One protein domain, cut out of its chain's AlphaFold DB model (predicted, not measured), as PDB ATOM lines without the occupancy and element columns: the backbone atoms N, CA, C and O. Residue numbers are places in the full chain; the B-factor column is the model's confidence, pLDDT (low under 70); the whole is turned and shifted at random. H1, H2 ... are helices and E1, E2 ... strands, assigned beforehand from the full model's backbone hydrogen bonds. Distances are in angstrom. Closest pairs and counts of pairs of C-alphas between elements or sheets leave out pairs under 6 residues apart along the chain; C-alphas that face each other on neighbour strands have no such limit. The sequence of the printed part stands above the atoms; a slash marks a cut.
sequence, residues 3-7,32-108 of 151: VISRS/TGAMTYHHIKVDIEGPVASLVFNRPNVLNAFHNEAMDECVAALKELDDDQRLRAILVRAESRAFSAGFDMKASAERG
ATOM      1  N   VAL A   3     169.378 241.539 217.729       72.88
ATOM      2  CA  VAL A   3     167.930 241.564 217.498       72.88
ATOM      3  C   VAL A   3     167.264 240.725 218.578       72.88
ATOM      4  O   VAL A   3     167.482 239.516 218.644       72.88
ATOM      5  N   ILE A   4     166.453 241.366 219.410       76.31
ATOM      6  CA  ILE A   4     165.619 240.713 220.420       76.31
ATOM      7  C   ILE A   4     164.231 240.569 219.796       76.31
ATOM      8  O   ILE A   4     163.611 241.570 219.455       76.31
ATOM      9  N   SER A   5     163.755 239.344 219.586       70.44
ATOM     10  CA  SER A   5     162.445 239.079 218.974       70.44
ATOM     11  C   SER A   5     161.483 238.519 220.011       70.44
ATOM     12  O   SER A   5     161.835 237.567 220.717       70.44
ATOM     13  N   ARG A   6     160.253 239.046 220.080       63.28
ATOM     14  CA  ARG A   6     159.214 238.472 220.946       63.28
ATOM     15  C   ARG A   6     158.708 237.155 220.362       63.28
ATOM     16  O   ARG A   6     157.761 237.100 219.574       63.28
ATOM     17  N   SER A   7     159.360 236.078 220.786       44.00
ATOM     18  CA  SER A   7     158.963 234.697 220.530       44.00
ATOM     19  C   SER A   7     157.639 234.370 221.234       44.00
ATOM     20  O   SER A   7     157.611 233.875 222.360       44.00
ATOM     21  N   THR A  32     155.022 259.954 221.915       37.66
ATOM     22  CA  THR A  32     154.231 259.792 223.142       37.66
ATOM     23  C   THR A  32     155.243 259.641 224.275       37.66
ATOM     24  O   THR A  32     155.963 258.655 224.286       37.66
ATOM     25  N   GLY A  33     155.340 260.620 225.182       40.38
ATOM     26  CA  GLY A  33     156.267 260.574 226.327       40.38
ATOM     27  C   GLY A  33     157.754 260.564 225.945       40.38
ATOM     28  O   GLY A  33     158.410 259.533 226.016       40.38
ATOM     29  N   ALA A  34     158.316 261.716 225.564       45.75
ATOM     30  CA  ALA A  34     159.742 261.828 225.253       45.75
ATOM     31  C   ALA A  34     160.614 261.758 226.526       45.75
ATOM     32  O   ALA A  34     161.053 262.784 227.044       45.75
ATOM     33  N   MET A  35     160.876 260.546 227.019       56.78
ATOM     34  CA  MET A  35     161.906 260.304 228.028       56.78
ATOM     35  C   MET A  35     163.279 260.599 227.415       56.78
ATOM     36  O   MET A  35     163.739 259.913 226.502       56.78
ATOM     37  N   THR A  36     163.926 261.664 227.887       72.25
ATOM     38  CA  THR A  36     165.225 262.118 227.377       72.25
ATOM     39  C   THR A  36     166.356 261.307 228.002       72.25
ATOM     40  O   THR A  36     166.942 261.705 229.011       72.25
ATOM     41  N   TYR A  37     166.659 260.167 227.389       81.88
ATOM     42  CA  TYR A  37     167.849 259.379 227.692       81.88
ATOM     43  C   TYR A  37     169.130 260.137 227.281       81.88
ATOM     44  O   TYR A  37     169.183 260.758 226.216       81.88
ATOM     45  N   HIS A  38     170.167 260.099 228.117       83.00
ATOM     46  CA  HIS A  38     171.430 260.819 227.938       83.00
ATOM     47  C   HIS A  38     172.494 259.992 227.202       83.00
ATOM     48  O   HIS A  38     173.373 260.549 226.537       83.00
ATOM     49  N   HIS A  39     172.452 258.661 227.308       85.38
ATOM     50  CA  HIS A  39     173.487 257.763 226.780       85.38
ATOM     51  C   HIS A  39     172.987 256.801 225.701       85.38
ATOM     52  O   HIS A  39     173.798 256.197 224.985       85.38
ATOM     53  N   ILE A  40     171.670 256.717 225.525       87.88
ATOM     54  CA  ILE A  40     171.006 255.962 224.462       87.88
ATOM     55  C   ILE A  40     170.021 256.835 223.682       87.88
ATOM     56  O   ILE A  40     169.572 257.872 224.155       87.88
ATOM     57  N   LYS A  41     169.673 256.403 222.470       89.19
ATOM     58  CA  LYS A  41     168.529 256.913 221.703       89.19
ATOM     59  C   LYS A  41     167.573 255.755 221.442       89.19
ATOM     60  O   LYS A  41     168.030 254.642 221.174       89.19
ATOM     61  N   VAL A  42     166.275 256.028 221.467       89.19
ATOM     62  CA  VAL A  42     165.227 255.076 221.086       89.19
ATOM     63  C   VAL A  42     164.431 255.670 219.928       89.19
ATOM     64  O   VAL A  42     164.054 256.837 219.969       89.19
ATOM     65  N   ASP A  43     164.206 254.869 218.892       89.19
ATOM     66  CA  ASP A  43     163.422 255.219 217.704       89.19
ATOM     67  C   ASP A  43     162.499 254.047 217.340       89.19
ATOM     68  O   ASP A  43     162.871 252.892 217.553       89.19
ATOM     69  N   ILE A  44     161.294 254.305 216.831       88.00
ATOM     70  CA  ILE A  44     160.283 253.263 216.575       88.00
ATOM     71  C   ILE A  44     159.777 253.374 215.136       88.00
ATOM     72  O   ILE A  44     159.008 254.267 214.785       88.00
ATOM     73  N   GLU A  45     160.160 252.402 214.307       85.88
ATOM     74  CA  GLU A  45     159.769 252.303 212.903       85.88
ATOM     75  C   GLU A  45     158.797 251.124 212.720       85.88
ATOM     76  O   GLU A  45     159.166 249.978 212.442       85.88
ATOM     77  N   GLY A  46     157.504 251.405 212.905       87.62
ATOM     78  CA  GLY A  46     156.436 250.410 212.784       87.62
ATOM     79  C   GLY A  46     156.532 249.326 213.873       87.62
ATOM     80  O   GLY A  46     156.478 249.662 215.052       87.62
ATOM     81  N   PRO A  47     156.643 248.025 213.529       88.50
ATOM     82  CA  PRO A  47     156.721 246.934 214.501       88.50
ATOM     83  C   PRO A  47     158.145 246.698 215.049       88.50
ATOM     84  O   PRO A  47     158.372 245.674 215.700       88.50
ATOM     85  N   VAL A  48     159.117 247.568 214.753       87.75
ATOM     86  CA  VAL A  48     160.509 247.433 215.208       87.75
ATOM     87  C   VAL A  48     160.945 248.688 215.958       87.75
ATOM     88  O   VAL A  48     160.845 249.794 215.432       87.75
ATOM     89  N   ALA A  49     161.488 248.507 217.160       90.12
ATOM     90  CA  ALA A  49     162.175 249.569 217.888       90.12
ATOM     91  C   ALA A  49     163.687 249.473 217.667       90.12
ATOM     92  O   ALA A  49     164.240 248.377 217.643       90.12
ATOM     93  N   SER A  50     164.367 250.605 217.534       89.94
ATOM     94  CA  SER A  50     165.820 250.732 217.468       89.94
ATOM     95  C   SER A  50     166.341 251.366 218.752       89.94
ATOM     96  O   SER A  50     166.060 252.532 219.008       89.94
ATOM     97  N   LEU A  51     167.153 250.633 219.516       89.62
ATOM     98  CA  LEU A  51     167.935 251.176 220.628       89.62
ATOM     99  C   LEU A  51     169.365 251.425 220.138       89.62
ATOM    100  O   LEU A  51     170.020 250.521 219.609       89.62
ATOM    101  N   VAL A  52     169.844 252.658 220.280       88.44
ATOM    102  CA  VAL A  52     171.132 253.113 219.743       88.44
ATOM    103  C   VAL A  52     172.027 253.628 220.867       88.44
ATOM    104  O   VAL A  52     171.686 254.609 221.523       88.44
ATOM    105  N   PHE A  53     173.196 253.016 221.068       87.50
ATOM    106  CA  PHE A  53     174.196 253.534 222.011       87.50
ATOM    107  C   PHE A  53     174.869 254.808 221.476       87.50
ATOM    108  O   PHE A  53     175.343 254.826 220.335       87.50
ATOM    109  N   ASN A  54     174.941 255.846 222.317       82.12
ATOM    110  CA  ASN A  54     175.350 257.206 221.956       82.12
ATOM    111  C   ASN A  54     176.501 257.746 222.839       82.12
ATOM    112  O   ASN A  54     176.451 258.873 223.324       82.12
ATOM    113  N   ARG A  55     177.568 256.959 223.054       81.25
ATOM    114  CA  ARG A  55     178.819 257.412 223.708       81.25
ATOM    115  C   ARG A  55     180.045 257.146 222.808       81.25
ATOM    116  O   ARG A  55     180.933 256.377 223.192       81.25
ATOM    117  N   PRO A  56     180.142 257.766 221.609       79.06
ATOM    118  CA  PRO A  56     181.204 257.471 220.639       79.06
ATOM    119  C   PRO A  56     182.621 257.740 221.176       79.06
ATOM    120  O   PRO A  56     183.534 256.971 220.877       79.06
ATOM    121  N   ASN A  57     182.790 258.761 222.025       79.62
ATOM    122  CA  ASN A  57     184.080 259.166 222.608       79.62
ATOM    123  C   ASN A  57     184.759 258.059 223.434       79.62
ATOM    124  O   ASN A  57     185.982 258.024 223.527       79.62
ATOM    125  N   VAL A  58     183.971 257.146 224.008       80.25
ATOM    126  CA  VAL A  58     184.441 255.999 224.806       80.25
ATOM    127  C   VAL A  58     183.989 254.669 224.201       80.25
ATOM    128  O   VAL A  58     183.826 253.679 224.906       80.25
ATOM    129  N   LEU A  59     183.763 254.636 222.880       79.94
ATOM    130  CA  LEU A  59     183.389 253.427 222.130       79.94
ATOM    131  C   LEU A  59     182.161 252.702 222.712       79.94
ATOM    132  O   LEU A  59     182.099 251.474 222.695       79.94
ATOM    133  N   ASN A  60     181.198 253.460 223.243       79.88
ATOM    134  CA  ASN A  60     180.020 252.951 223.949       79.88
ATOM    135  C   ASN A  60     180.340 252.047 225.156       79.88
ATOM    136  O   ASN A  60     179.630 251.072 225.403       79.88
ATOM    137  N   ALA A  61     181.402 252.347 225.910       81.56
ATOM    138  CA  ALA A  61     181.651 251.708 227.200       81.56
ATOM    139  C   ALA A  61     180.488 251.962 228.184       81.56
ATOM    140  O   ALA A  61     179.995 253.092 228.319       81.56
ATOM    141  N   PHE A  62     180.047 250.892 228.845       78.94
ATOM    142  CA  PHE A  62     178.955 250.892 229.814       78.94
ATOM    143  C   PHE A  62     179.429 251.356 231.188       78.94
ATOM    144  O   PHE A  62     180.470 250.932 231.672       78.94
ATOM    145  N   HIS A  63     178.611 252.172 231.833       81.06
ATOM    146  CA  HIS A  63     178.713 252.552 233.238       81.06
ATOM    147  C   HIS A  63     177.295 252.507 233.821       81.06
ATOM    148  O   HIS A  63     176.334 252.410 233.052       81.06
ATOM    149  N   ASN A  64     177.161 252.572 235.147       80.56
ATOM    150  CA  ASN A  64     175.905 252.270 235.843       80.56
ATOM    151  C   ASN A  64     174.703 253.062 235.290       80.56
ATOM    152  O   ASN A  64     173.734 252.446 234.870       80.56
ATOM    153  N   GLU A  65     174.816 254.385 235.125       82.44
ATOM    154  CA  GLU A  65     173.734 255.223 234.568       82.44
ATOM    155  C   GLU A  65     173.326 254.811 233.143       82.44
ATOM    156  O   GLU A  65     172.140 254.667 232.856       82.44
ATOM    157  N   ALA A  66     174.284 254.529 232.251       82.81
ATOM    158  CA  ALA A  66     173.956 254.012 230.920       82.81
ATOM    159  C   ALA A  66     173.322 252.609 230.961       82.81
ATOM    160  O   ALA A  66     172.506 252.294 230.099       82.81
ATOM    161  N   MET A  67     173.684 251.758 231.926       85.38
ATOM    162  CA  MET A  67     173.038 250.454 232.122       85.38
ATOM    163  C   MET A  67     171.606 250.608 232.643       85.38
ATOM    164  O   MET A  67     170.714 249.947 232.115       85.38
ATOM    165  N   ASP A  68     171.375 251.506 233.597       86.56
ATOM    166  CA  ASP A  68     170.050 251.798 234.149       86.56
ATOM    167  C   ASP A  68     169.114 252.369 233.069       86.56
ATOM    168  O   ASP A  68     167.997 251.875 232.901       86.56
ATOM    169  N   GLU A  69     169.594 253.316 232.248       87.94
ATOM    170  CA  GLU A  69     168.867 253.804 231.065       87.94
ATOM    171  C   GLU A  69     168.534 252.672 230.081       87.94
ATOM    172  O   GLU A  69     167.406 252.585 229.592       87.94
ATOM    173  N   CYS A  70     169.489 251.775 229.802       87.12
ATOM    174  CA  CYS A  70     169.260 250.634 228.914       87.12
ATOM    175  C   CYS A  70     168.198 249.676 229.457       87.12
ATOM    176  O   CYS A  70     167.363 249.207 228.687       87.12
ATOM    177  N   VAL A  71     168.220 249.372 230.757       89.25
ATOM    178  CA  VAL A  71     167.240 248.482 231.394       89.25
ATOM    179  C   VAL A  71     165.853 249.124 231.401       89.25
ATOM    180  O   VAL A  71     164.880 248.447 231.067       89.25
ATOM    181  N   ALA A  72     165.755 250.421 231.708       87.94
ATOM    182  CA  ALA A  72     164.499 251.167 231.660       87.94
ATOM    183  C   ALA A  72     163.891 251.163 230.246       87.94
ATOM    184  O   ALA A  72     162.754 250.721 230.071       87.94
ATOM    185  N   ALA A  73     164.675 251.547 229.233       89.12
ATOM    186  CA  ALA A  73     164.230 251.566 227.843       89.12
ATOM    187  C   ALA A  73     163.863 250.167 227.324       89.12
ATOM    188  O   ALA A  73     162.837 249.998 226.673       89.12
ATOM    189  N   LEU A  74     164.665 249.134 227.615       88.69
ATOM    190  CA  LEU A  74     164.353 247.766 227.187       88.69
ATOM    191  C   LEU A  74     163.075 247.230 227.836       88.69
ATOM    192  O   LEU A  74     162.346 246.497 227.173       88.69
ATOM    193  N   LYS A  75     162.787 247.598 229.090       88.69
ATOM    194  CA  LYS A  75     161.544 247.222 229.768       88.69
ATOM    195  C   LYS A  75     160.330 247.897 229.127       88.69
ATOM    196  O   LYS A  75     159.383 247.209 228.769       88.69
ATOM    197  N   GLU A  76     160.388 249.208 228.900       86.62
ATOM    198  CA  GLU A  76     159.329 249.961 228.208       86.62
ATOM    199  C   GLU A  76     159.049 249.387 226.802       86.62
ATOM    200  O   GLU A  76     157.899 249.154 226.417       86.62
ATOM    201  N   LEU A  77     160.111 249.054 226.062       86.94
ATOM    202  CA  LEU A  77     160.028 248.403 224.754       86.94
ATOM    203  C   LEU A  77     159.589 246.927 224.813       86.94
ATOM    204  O   LEU A  77     159.216 246.381 223.771       86.94
ATOM    205  N   ASP A  78     159.614 246.266 225.976       86.31
ATOM    206  CA  ASP A  78     159.043 244.925 226.178       86.31
ATOM    207  C   ASP A  78     157.593 244.953 226.704       86.31
ATOM    208  O   ASP A  78     156.844 243.992 226.512       86.31
ATOM    209  N   ASP A  79     157.138 246.086 227.240       86.69
ATOM    210  CA  ASP A  79     155.738 246.293 227.614       86.69
ATOM    211  C   ASP A  79     154.855 246.630 226.381       86.69
ATOM    212  O   ASP A  79     153.727 246.135 226.274       86.69
ATOM    213  N   ASP A  80     155.348 247.370 225.368       86.25
ATOM    214  CA  ASP A  80     154.530 247.714 224.182       86.25
ATOM    215  C   ASP A  80     154.282 246.514 223.246       86.25
ATOM    216  O   ASP A  80     155.130 246.129 222.440       86.25
ATOM    217  N   GLN A  81     153.080 245.936 223.298       86.00
ATOM    218  CA  GLN A  81     152.673 244.774 222.493       86.00
ATOM    219  C   GLN A  81     152.650 244.998 220.966       86.00
ATOM    220  O   GLN A  81     152.505 244.029 220.215       86.00
ATOM    221  N   ARG A  82     152.785 246.240 220.480       86.81
ATOM    222  CA  ARG A  82     152.897 246.549 219.041       86.81
ATOM    223  C   ARG A  82     154.268 246.171 218.478       86.81
ATOM    224  O   ARG A  82     154.386 245.903 217.280       86.81
ATOM    225  N   LEU A  83     155.290 246.110 219.332       88.00
ATOM    226  CA  LEU A  83     156.656 245.780 218.946       88.00
ATOM    227  C   LEU A  83     156.841 244.266 218.781       88.00
ATOM    228  O   LEU A  83     156.408 243.444 219.589       88.00
ATOM    229  N   ARG A  84     157.501 243.888 217.686       88.00
ATOM    230  CA  ARG A  84     157.811 242.500 217.309       88.00
ATOM    231  C   ARG A  84     159.293 242.184 217.453       88.00
ATOM    232  O   ARG A  84     159.634 241.030 217.716       88.00
ATOM    233  N   ALA A  85     160.147 243.193 217.293       85.69
ATOM    234  CA  ALA A  85     161.578 243.095 217.528       85.69
ATOM    235  C   ALA A  85     162.166 244.410 218.065       85.69
ATOM    236  O   ALA A  85     161.704 245.495 217.712       85.69
ATOM    237  N   ILE A  86     163.227 244.292 218.862       87.69
ATOM    238  CA  ILE A  86     164.087 245.394 219.295       87.69
ATOM    239  C   ILE A  86     165.459 245.200 218.639       87.69
ATOM    240  O   ILE A  86     166.100 244.157 218.787       87.69
ATOM    241  N   LEU A  87     165.897 246.208 217.894       88.50
ATOM    242  CA  LEU A  87     167.170 246.297 217.198       88.50
ATOM    243  C   LEU A  87     168.153 247.108 218.044       88.50
ATOM    244  O   LEU A  87     168.083 248.334 218.079       88.50
ATOM    245  N   VAL A  88     169.111 246.442 218.683       87.69
ATOM    246  CA  VAL A  88     170.194 247.119 219.403       87.69
ATOM    247  C   VAL A  88     171.360 247.361 218.445       87.69
ATOM    248  O   VAL A  88     171.963 246.417 217.905       87.69
ATOM    249  N   ARG A  89     171.695 248.633 218.222       85.38
ATOM    250  CA  ARG A  89     172.784 249.079 217.341       85.38
ATOM    251  C   ARG A  89     173.610 250.207 217.969       85.38
ATOM    252  O   ARG A  89     173.339 250.682 219.063       85.38
ATOM    253  N   ALA A  90     174.660 250.601 217.263       85.31
ATOM    254  CA  ALA A  90     175.529 251.714 217.610       85.31
ATOM    255  C   ALA A  90     175.798 252.528 216.341       85.31
ATOM    256  O   ALA A  90     175.882 251.951 215.257       85.31
ATOM    257  N   GLU A  91     175.953 253.842 216.482       77.81
ATOM    258  CA  GLU A  91     176.384 254.741 215.395       77.81
ATOM    259  C   GLU A  91     177.922 254.860 215.309       77.81
ATOM    260  O   GLU A  91     178.450 255.475 214.389       77.81
ATOM    261  N   SER A  92     178.650 254.262 216.261       76.94
ATOM    262  CA  SER A  92     180.114 254.330 216.363       76.94
ATOM    263  C   SER A  92     180.823 253.167 215.648       76.94
ATOM    264  O   SER A  92     180.206 252.158 215.306       76.94
ATOM    265  N   ARG A  93     182.158 253.261 215.506       78.44
ATOM    266  CA  ARG A  93     183.019 252.185 214.964       78.44
ATOM    267  C   ARG A  93     182.929 250.850 215.720       78.44
ATOM    268  O   ARG A  93     183.375 249.830 215.206       78.44
ATOM    269  N   ALA A  94     182.426 250.869 216.954       80.19
ATOM    270  CA  ALA A  94     182.284 249.711 217.825       80.19
ATOM    271  C   ALA A  94     180.852 249.614 218.371       80.19
ATOM    272  O   ALA A  94     180.160 250.621 218.544       80.19
ATOM    273  N   PHE A  95     180.421 248.388 218.677       76.25
ATOM    274  CA  PHE A  95     179.145 248.148 219.350       76.25
ATOM    275  C   PHE A  95     179.201 248.649 220.801       76.25
ATOM    276  O   PHE A  95     178.457 249.560 221.155       76.25
ATOM    277  N   SER A  96     180.140 248.104 221.579       79.25
ATOM    278  CA  SER A  96     180.576 248.573 222.897       79.25
ATOM    279  C   SER A  96     182.012 248.093 223.147       79.25
ATOM    280  O   SER A  96     182.395 247.040 222.633       79.25
ATOM    281  N   ALA A  97     182.796 248.840 223.928       80.31
ATOM    282  CA  ALA A  97     184.093 248.405 224.455       80.31
ATOM    283  C   ALA A  97     183.988 247.546 225.735       80.31
ATOM    284  O   ALA A  97     185.013 247.114 226.256       80.31
ATOM    285  N   GLY A  98     182.776 247.277 226.233       80.50
ATOM    286  CA  GLY A  98     182.541 246.559 227.486       80.50
ATOM    287  C   GLY A  98     182.252 247.512 228.646       80.50
ATOM    288  O   GLY A  98     181.601 248.538 228.454       80.50
ATOM    289  N   PHE A  99     182.701 247.159 229.850       74.12
ATOM    290  CA  PHE A  99     182.480 247.948 231.063       74.12
ATOM    291  C   PHE A  99     183.565 249.022 231.239       74.12
ATOM    292  O   PHE A  99     184.753 248.763 231.041       74.12
ATOM    293  N   ASP A 100     183.157 250.238 231.592       76.00
ATOM    294  CA  ASP A 100     184.009 251.420 231.719       76.00
ATOM    295  C   ASP A 100     184.766 251.403 233.056       76.00
ATOM    296  O   ASP A 100     184.393 252.058 234.028       76.00
ATOM    297  N   MET A 101     185.864 250.642 233.097       65.88
ATOM    298  CA  MET A 101     186.696 250.495 234.298       65.88
ATOM    299  C   MET A 101     187.233 251.830 234.844       65.88
ATOM    300  O   MET A 101     187.573 251.895 236.022       65.88
ATOM    301  N   LYS A 102     187.312 252.892 234.026       64.69
ATOM    302  CA  LYS A 102     187.727 254.226 234.489       64.69
ATOM    303  C   LYS A 102     186.610 254.897 235.283       64.69
ATOM    304  O   LYS A 102     186.841 255.280 236.425       64.69
ATOM    305  N   ALA A 103     185.393 254.921 234.737       60.88
ATOM    306  CA  ALA A 103     184.214 255.414 235.453       60.88
ATOM    307  C   ALA A 103     183.939 254.626 236.755       60.88
ATOM    308  O   ALA A 103     183.468 255.194 237.740       60.88
ATOM    309  N   SER A 104     184.264 253.328 236.788       59.41
ATOM    310  CA  SER A 104     184.163 252.494 237.997       59.41
ATOM    311  C   SER A 104     185.264 252.777 239.027       59.41
ATOM    312  O   SER A 104     184.988 252.794 240.227       59.41
ATOM    313  N   ALA A 105     186.500 253.029 238.581       58.97
ATOM    314  CA  ALA A 105     187.612 253.383 239.463       58.97
ATOM    315  C   ALA A 105     187.408 254.756 240.125       58.97
ATOM    316  O   ALA A 105     187.671 254.906 241.315       58.97
ATOM    317  N   GLU A 106     186.861 255.729 239.390       58.47
ATOM    318  CA  GLU A 106     186.524 257.066 239.901       58.47
ATOM    319  C   GLU A 106     185.418 257.043 240.977       58.47
ATOM    320  O   GLU A 106     185.362 257.942 241.813       58.47
ATOM    321  N   ARG A 107     184.575 255.997 241.014       54.75
ATOM    322  CA  ARG A 107     183.571 255.765 242.077       54.75
ATOM    323  C   ARG A 107     184.046 254.856 243.216       54.75
ATOM    324  O   ARG A 107     183.296 254.646 244.166       54.75
ATOM    325  N   GLY A 108     185.278 254.346 243.164       48.38
ATOM    326  CA  GLY A 108     185.890 253.634 244.288       48.38
ATOM    327  C   GLY A 108     185.316 252.244 244.594       48.38
ATOM    328  O   GLY A 108     185.425 251.795 245.735       48.38
TER     329      GLY A 108
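Overview. This is residues 3 to 7 and 32 to 108 of the 151 residues of a protein of Hyphomicrobiaceae bacterium (UniProt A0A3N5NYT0). A four-stranded sheet has one long helix, H1, along its strands over one face, making two layers, while short H2 sits away from the sheet near the end of the printed part. The printed part has 82 residues, with E1, E2, E3, H1, E4, H2 in chain order; the class is mixed, helices and strands. The mixed sheet runs E1 E4 E3 E2. The whole is compact, radius of gyration of the C-alphas 13.5 A, spanning 41 by 24 by 24 A.

Along the chain. E1, residues 3 to 5, 6.2 A long, begins at C-alpha 3 (167.930, 241.564, 217.498). E2, 40 to 45, and E3, 48 to 53, each measure 16.5 A; H1, 64 to 79, 22.6 A; E4, 85 to 90, 16.4 A. H2, 101 to 106, 8.6 A, ends at C-alpha 106 (186.524, 257.066, 239.901).

Arrangement. E1 and E4 are antiparallel, N 4 to O 86 2.9 A, within hydrogen-bond range, as are the pairs below. E4 and E3 are parallel, N 87 to O 49 2.7 A. E3 and E2, a hairpin, are antiparallel, N 50 to O 43 2.7 A. H1 is on the sheet, height 9.5 A, over E4 and E3; the closest C-alphas of H1 and E3 are Leu 77 and Ala 49, 7.3 A. E3, H1, E4 form a strand-helix-strand unit, parallel neighbour strands joined through a helix, its crossover right-handed. H2 and H1 are apart. In both helices every O i to N i+4 pair is within range.

Size, cuts and confidence. Residues 8 to 31 are not printed; C-alphas 7 and 32 are 25.7 A apart. Of the links printed whole, none is long. The model's pLDDT is under 70 at residues 6 to 7, 32 to 35 and 101 to 108.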